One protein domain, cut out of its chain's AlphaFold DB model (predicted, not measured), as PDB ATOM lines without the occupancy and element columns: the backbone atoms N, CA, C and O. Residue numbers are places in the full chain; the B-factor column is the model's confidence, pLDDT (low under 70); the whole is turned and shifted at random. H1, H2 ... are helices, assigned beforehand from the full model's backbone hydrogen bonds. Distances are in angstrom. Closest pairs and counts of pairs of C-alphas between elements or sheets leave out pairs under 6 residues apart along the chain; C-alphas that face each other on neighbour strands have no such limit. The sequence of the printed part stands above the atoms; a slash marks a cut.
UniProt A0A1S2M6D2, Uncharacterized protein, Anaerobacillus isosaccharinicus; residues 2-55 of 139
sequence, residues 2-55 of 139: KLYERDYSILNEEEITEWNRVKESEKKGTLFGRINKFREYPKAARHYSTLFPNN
ATOM      1  N   LYS A   2     262.510 352.916 387.945       85.62
ATOM      2  CA  LYS A   2     262.936 354.228 387.427       85.62
ATOM      3  C   LYS A   2     261.777 355.228 387.482       85.62
ATOM      4  O   LYS A   2     260.626 354.848 387.248       85.62
ATOM      5  N   LEU A   3     262.084 356.474 387.835       88.44
ATOM      6  CA  LEU A   3     261.122 357.575 387.865       88.44
ATOM      7  C   LEU A   3     260.896 358.149 386.459       88.44
ATOM      8  O   LEU A   3     259.763 358.436 386.077       88.44
ATOM      9  N   TYR A   4     261.968 358.242 385.681       89.62
ATOM     10  CA  TYR A   4     261.966 358.761 384.318       89.62
ATOM     11  C   TYR A   4     262.088 357.631 383.295       89.62
ATOM     12  O   TYR A   4     262.679 356.585 383.573       89.62
ATOM     13  N   GLU A   5     261.542 357.858 382.100       90.50
ATOM     14  CA  GLU A   5     261.754 356.978 380.942       90.50
ATOM     15  C   GLU A   5     263.216 356.991 380.484       90.50
ATOM     16  O   GLU A   5     263.791 355.949 380.169       90.50
ATOM     17  N   ARG A   6     263.832 358.178 380.497       92.19
ATOM     18  CA  ARG A   6     265.251 358.354 380.211       92.19
ATOM     19  C   ARG A   6     266.106 357.706 381.301       92.19
ATOM     20  O   ARG A   6     265.893 357.952 382.485       92.19
ATOM     21  N   ASP A   7     267.132 356.961 380.886       94.94
ATOM     22  CA  ASP A   7     268.155 356.463 381.799       94.94
ATOM     23  C   ASP A   7     269.221 357.529 382.078       94.94
ATOM     24  O   ASP A   7     270.031 357.869 381.219       94.94
ATOM     25  N   TYR A   8     269.209 358.065 383.290       95.94
ATOM     26  CA  TYR A   8     270.162 359.056 383.764       95.94
ATOM     27  C   TYR A   8     271.426 358.453 384.381       95.94
ATOM     28  O   TYR A   8     272.322 359.205 384.753       95.94
ATOM     29  N   SER A   9     271.551 357.122 384.472       95.06
ATOM     30  CA  SER A   9     272.838 356.501 384.824       95.06
ATOM     31  C   SER A   9     273.808 356.441 383.641       95.06
ATOM     32  O   SER A   9     274.888 355.872 383.772       95.06
ATOM     33  N   ILE A  10     273.419 356.979 382.481       95.94
ATOM     34  CA  ILE A  10     274.210 356.991 381.253       95.94
ATOM     35  C   ILE A  10     274.139 358.398 380.649       95.94
ATOM     36  O   ILE A  10     273.066 358.998 380.556       95.94
ATOM     37  N   LEU A  11     275.295 358.914 380.234       96.00
ATOM     38  CA  LEU A  11     275.416 360.154 379.470       96.00
ATOM     39  C   LEU A  11     275.759 359.822 378.019       96.00
ATOM     40  O   LEU A  11     276.529 358.895 377.765       96.00
ATOM     41  N   ASN A  12     275.203 360.582 377.078       95.94
ATOM     42  CA  ASN A  12     275.616 360.515 375.677       95.94
ATOM     43  C   ASN A  12     276.877 361.369 375.424       95.94
ATOM     44  O   ASN A  12     277.344 362.094 376.303       95.94
ATOM     45  N   GLU A  13     277.444 361.285 374.220       96.44
ATOM     46  CA  GLU A  13     278.700 361.970 373.874       96.44
ATOM     47  C   GLU A  13     278.615 363.501 374.008       96.44
ATOM     48  O   GLU A  13     279.542 364.138 374.520       96.44
ATOM     49  N   GLU A  14     277.490 364.096 373.608       96.00
ATOM     50  CA  GLU A  14     277.250 365.538 373.724       96.00
ATOM     51  C   GLU A  14     277.189 365.974 375.193       96.00
ATOM     52  O   GLU A  14     277.815 366.954 375.597       96.00
ATOM     53  N   GLU A  15     276.495 365.206 376.029       95.88
ATOM     54  CA  GLU A  15     276.356 365.465 377.461       95.88
ATOM     55  C   GLU A  15     277.664 365.266 378.219       95.88
ATOM     56  O   GLU A  15     277.941 366.024 379.146       95.88
ATOM     57  N   ILE A  16     278.482 364.285 377.827       96.19
ATOM     58  CA  ILE A  16     279.835 364.098 378.368       96.19
ATOM     59  C   ILE A  16     280.705 365.302 378.010       96.19
ATOM     60  O   ILE A  16     281.436 365.817 378.861       96.19
ATOM     61  N   THR A  17     280.619 365.767 376.764       96.50
ATOM     62  CA  THR A  17     281.364 366.939 376.292       96.50
ATOM     63  C   THR A  17     280.983 368.176 377.099       96.50
ATOM     64  O   THR A  17     281.857 368.864 377.634       96.50
ATOM     65  N   GLU A  18     279.686 368.419 377.272       95.69
ATOM     66  CA  GLU A  18     279.184 369.557 378.036       95.69
ATOM     67  C   GLU A  18     279.484 369.433 379.538       95.69
ATOM     68  O   GLU A  18     279.880 370.408 380.183       95.69
ATOM     69  N   TRP A  19     279.392 368.225 380.100       94.94
ATOM     70  CA  TRP A  19     279.802 367.942 381.475       94.94
ATOM     71  C   TRP A  19     281.270 368.306 381.704       94.94
ATOM     72  O   TRP A  19     281.583 369.048 382.636       94.94
ATOM     73  N   ASN A  20     282.167 367.854 380.827       94.69
ATOM     74  CA  ASN A  20     283.590 368.174 380.912       94.69
ATOM     75  C   ASN A  20     283.848 369.678 380.752       94.69
ATOM     76  O   ASN A  20     284.659 370.240 381.492       94.69
ATOM     77  N   ARG A  21     283.124 370.353 379.846       95.44
ATOM     78  CA  ARG A  21     283.221 371.807 379.648       95.44
ATOM     79  C   ARG A  21     282.916 372.577 380.935       95.44
ATOM     80  O   ARG A  21     283.683 373.466 381.315       95.44
ATOM     81  N   VAL A  22     281.817 372.240 381.614       94.94
ATOM     82  CA  VAL A  22     281.429 372.884 382.880       94.94
ATOM     83  C   VAL A  22     282.416 372.523 383.989       94.94
ATOM     84  O   VAL A  22     282.900 373.425 384.677       94.94
ATOM     85  N   LYS A  23     282.800 371.248 384.102       92.31
ATOM     86  CA  LYS A  23     283.722 370.737 385.127       92.31
ATOM     87  C   LYS A  23     285.102 371.381 385.080       92.31
ATOM     88  O   LYS A  23     285.649 371.756 386.115       92.31
ATOM     89  N   GLU A  24     285.662 371.584 383.891       91.88
ATOM     90  CA  GLU A  24     286.940 372.292 383.757       91.88
ATOM     91  C   GLU A  24     286.811 373.791 384.062       91.88
ATOM     92  O   GLU A  24     287.753 374.418 384.550       91.88
ATOM     93  N   SER A  25     285.628 374.376 383.867       92.94
ATOM     94  CA  SER A  25     285.377 375.767 384.247       92.94
ATOM     95  C   SER A  25     285.294 375.992 385.764       92.94
ATOM     96  O   SER A  25     285.483 377.125 386.200       92.94
ATOM     97  N   GLU A  26     285.080 374.950 386.577       91.50
ATOM     98  CA  GLU A  26     285.048 375.052 388.049       91.50
ATOM     99  C   GLU A  26     286.403 375.433 388.658       91.50
ATOM    100  O   GLU A  26     286.451 375.935 389.780       91.50
ATOM    101  N   LYS A  27     287.496 375.184 387.929       87.88
ATOM    102  CA  LYS A  27     288.875 375.478 388.348       87.88
ATOM    103  C   LYS A  27     289.392 376.808 387.788       87.88
ATOM    104  O   LYS A  27     290.469 377.265 388.166       87.88
ATOM    105  N   LYS A  28     288.673 377.423 386.838       84.75
ATOM    106  CA  LYS A  28     289.112 378.677 386.211       84.75
ATOM    107  C   LYS A  28     289.023 379.817 387.224       84.75
ATOM    108  O   LYS A  28     287.953 380.104 387.746       84.75
ATOM    109  N   GLY A  29     290.149 380.490 387.454       75.56
ATOM    110  CA  GLY A  29     290.220 381.657 388.339       75.56
ATOM    111  C   GLY A  29     290.324 381.330 389.831       75.56
ATOM    112  O   GLY A  29     290.295 382.251 390.641       75.56
ATOM    113  N   THR A  30     290.480 380.057 390.209       78.38
ATOM    114  CA  THR A  30     290.690 379.649 391.605       78.38
ATOM    115  C   THR A  30     292.110 379.143 391.823       78.38
ATOM    116  O   THR A  30     292.542 378.218 391.141       78.38
ATOM    117  N   LEU A  31     292.820 379.711 392.803       75.25
ATOM    118  CA  LEU A  31     294.159 379.251 393.195       75.25
ATOM    119  C   LEU A  31     294.106 377.904 393.946       75.25
ATOM    120  O   LEU A  31     295.012 377.087 393.820       75.25
ATOM    121  N   PHE A  32     293.020 377.664 394.691       78.06
ATOM    122  CA  PHE A  32     292.741 376.433 395.432       78.06
ATOM    123  C   PHE A  32     291.241 376.110 395.394       78.06
ATOM    124  O   PHE A  32     290.407 377.015 395.393       78.06
ATOM    125  N   GLY A  33     290.898 374.820 395.418       82.50
ATOM    126  CA  GLY A  33     289.508 374.356 395.443       82.50
ATOM    127  C   GLY A  33     288.814 374.376 394.077       82.50
ATOM    128  O   GLY A  33     289.462 374.351 393.032       82.50
ATOM    129  N   ARG A  34     287.479 374.335 394.099       86.69
ATOM    130  CA  ARG A  34     286.601 374.376 392.919       86.69
ATOM    131  C   ARG A  34     285.380 375.230 393.229       86.69
ATOM    132  O   ARG A  34     284.876 375.192 394.352       86.69
ATOM    133  N   ILE A  35     284.886 375.962 392.238       88.00
ATOM    134  CA  ILE A  35     283.608 376.675 392.330       88.00
ATOM    135  C   ILE A  35     282.487 375.677 392.052       88.00
ATOM    136  O   ILE A  35     282.509 374.997 391.029       88.00
ATOM    137  N   ASN A  36     281.492 375.599 392.938       87.44
ATOM    138  CA  ASN A  36     280.314 374.773 392.694       87.44
ATOM    139  C   ASN A  36     279.496 375.367 391.539       87.44
ATOM    140  O   ASN A  36     278.891 376.432 391.678       87.44
ATOM    141  N   LYS A  37     279.457 374.644 390.418       91.25
ATOM    142  CA  LYS A  37     278.697 375.004 389.219       91.25
ATOM    143  C   LYS A  37     277.547 374.050 388.936       91.25
ATOM    144  O   LYS A  37     277.113 373.935 387.795       91.25
ATOM    145  N   PHE A  38     277.003 373.400 389.969       89.94
ATOM    146  CA  PHE A  38     275.919 372.417 389.856       89.94
ATOM    147  C   PHE A  38     274.804 372.853 388.889       89.94
ATOM    148  O   PHE A  38     274.339 372.072 388.069       89.94
ATOM    149  N   ARG A  39     274.414 374.132 388.943       89.00
ATOM    150  CA  ARG A  39     273.326 374.702 388.133       89.00
ATOM    151  C   ARG A  39     273.662 374.864 386.646       89.00
ATOM    152  O   ARG A  39     272.741 374.928 385.842       89.00
ATOM    153  N   GLU A  40     274.942 374.958 386.300       91.94
ATOM    154  CA  GLU A  40     275.425 375.129 384.923       91.94
ATOM    155  C   GLU A  40     275.524 373.794 384.177       91.94
ATOM    156  O   GLU A  40     275.501 373.781 382.950       91.94
ATOM    157  N   TYR A  41     275.619 372.670 384.893       93.94
ATOM    158  CA  TYR A  41     275.644 371.353 384.263       93.94
ATOM    159  C   TYR A  41     274.328 371.054 383.540       93.94
ATOM    160  O   TYR A  41     273.269 371.439 384.041       93.94
ATOM    161  N   PRO A  42     274.352 370.314 382.419       93.69
ATOM    162  CA  PRO A  42     273.133 369.866 381.757       93.69
ATOM    163  C   PRO A  42     272.331 368.944 382.684       93.69
ATOM    164  O   PRO A  42     272.908 368.255 383.531       93.69
ATOM    165  N   LYS A  43     271.001 368.892 382.512       93.00
ATOM    166  CA  LYS A  43     270.101 368.082 383.360       93.00
ATOM    167  C   LYS A  43     270.605 366.648 383.516       93.00
ATOM    168  O   LYS A  43     270.711 366.155 384.634       93.00
ATOM    169  N   ALA A  44     270.975 366.003 382.409       95.31
ATOM    170  CA  ALA A  44     271.465 364.632 382.444       95.31
ATOM    171  C   ALA A  44     272.694 364.469 383.351       95.31
ATOM    172  O   ALA A  44     272.714 363.562 384.176       95.31
ATOM    173  N   ALA A  45     273.663 365.386 383.273       95.00
ATOM    174  CA  ALA A  45     274.849 365.361 384.124       95.00
ATOM    175  C   ALA A  45     274.521 365.627 385.600       95.00
ATOM    176  O   ALA A  45     275.086 364.960 386.467       95.00
ATOM    177  N   ARG A  46     273.584 366.546 385.890       94.31
ATOM    178  CA  ARG A  46     273.111 366.795 387.263       94.31
ATOM    179  C   ARG A  46     272.524 365.533 387.882       94.31
ATOM    180  O   ARG A  46     272.892 365.201 389.000       94.31
ATOM    181  N   HIS A  47     271.679 364.807 387.149       95.06
ATOM    182  CA  HIS A  47     271.145 363.524 387.610       95.06
ATOM    183  C   HIS A  47     272.241 362.461 387.735       95.06
ATOM    184  O   HIS A  47     272.337 361.799 388.766       95.06
ATOM    185  N   TYR A  48     273.084 362.314 386.711       95.31
ATOM    186  CA  TYR A  48     274.149 361.309 386.650       95.31
ATOM    187  C   TYR A  48     275.110 361.380 387.844       95.31
ATOM    188  O   TYR A  48     275.572 360.348 388.321       95.31
ATOM    189  N   SER A  49     275.378 362.580 388.366       91.94
ATOM    190  CA  SER A  49     276.250 362.772 389.532       91.94
ATOM    191  C   SER A  49     275.641 362.391 390.890       91.94
ATOM    192  O   SER A  49     276.335 362.490 391.901       91.94
ATOM    193  N   THR A  50     274.370 361.991 390.943       92.56
ATOM    194  CA  THR A  50     273.655 361.695 392.199       92.56
ATOM    195  C   THR A  50     273.671 360.208 392.542       92.56
ATOM    196  O   THR A  50     273.980 359.365 391.702       92.56
ATOM    197  N   LEU A  51     273.305 359.867 393.782       92.62
ATOM    198  CA  LEU A  51     273.325 358.478 394.261       92.62
ATOM    199  C   LEU A  51     272.314 357.584 393.526       92.62
ATOM    200  O   LEU A  51     272.584 356.413 393.270       92.62
ATOM    201  N   PHE A  52     271.159 358.147 393.159       93.62
ATOM    202  CA  PHE A  52     270.109 357.456 392.412       93.62
ATOM    203  C   PHE A  52     269.666 358.300 391.206       93.62
ATOM    204  O   PHE A  52     268.612 358.940 391.262       93.62
ATOM    205  N   PRO A  53     270.419 358.286 390.089       94.56
ATOM    206  CA  PRO A  53     270.191 359.194 388.958       94.56
ATOM    207  C   PRO A  53     268.765 359.164 388.400       94.56
ATOM    208  O   PRO A  53     268.186 360.194 388.051       94.56
ATOM    209  N   ASN A  54     268.165 357.973 388.373       95.00
ATOM    210  CA  ASN A  54     266.820 357.738 387.855       95.00
ATOM    211  C   ASN A  54     265.696 358.024 388.856       95.00
ATOM    212  O   ASN A  54     264.536 357.789 388.525       95.00
ATOM    213  N   ASN A  55     266.020 358.478 390.063       93.44
ATOM    214  CA  ASN A  55     265.074 358.783 391.138       93.44
ATOM    215  C   ASN A  55     265.318 360.169 391.744       93.44
ATOM    216  O   ASN A  55     264.569 360.588 392.622       93.44
TER     217      ASN A  55
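What this domain is: This is residues 2 to 55 of the 139 residues of an uncharacterized protein of Anaerobacillus isosaccharinicus (UniProt A0A1S2M6D2). There is little regular structure here: one straight helix, H1, with a short helix, H2, crosswise to it, and long loops around them. The link from H1 to H2 runs on past the end of H1 and folds back, and its residues 28 to 33 stick out free at one end of the long axis; both printed ends lie near the other. The printed part has 54 residues, 19 of them in the two named helices, with no named strand: all helix. It is only just loose, close to compact, with a radius of gyration of the C-alphas of 12.4 A, and elongated, spanning 40 by 21 by 13 A.

How they stand to each other: H1, residues 13 to 25, touches H2, residues 43 to 48, with its residues 15 to 19 alone. The closest C-alphas are those of Trp 19 and Ala 45, 6.2 A apart. Their lines are about perpendicular, at 86 degrees. In H1 and H2 every O i to N i+4 pair is within hydrogen-bond range.

Where its parts are: H1 measures 18.5 A from C-alpha 13 at (278.700, 361.970, 373.874) to C-alpha 25. H2 measures 8.5 A and ends at C-alpha 48, (274.149, 361.309, 386.650).

The domain as a whole: The C-alphas farthest apart, of Glu 5 and Leu 31, are 41.2 A apart; those of Lys 2 and Asn 55 are 6.3 A apart. The link from H1 to H2, 17 residues, is long. The printed part has no cut, and no printed residue has a pLDDT under 70.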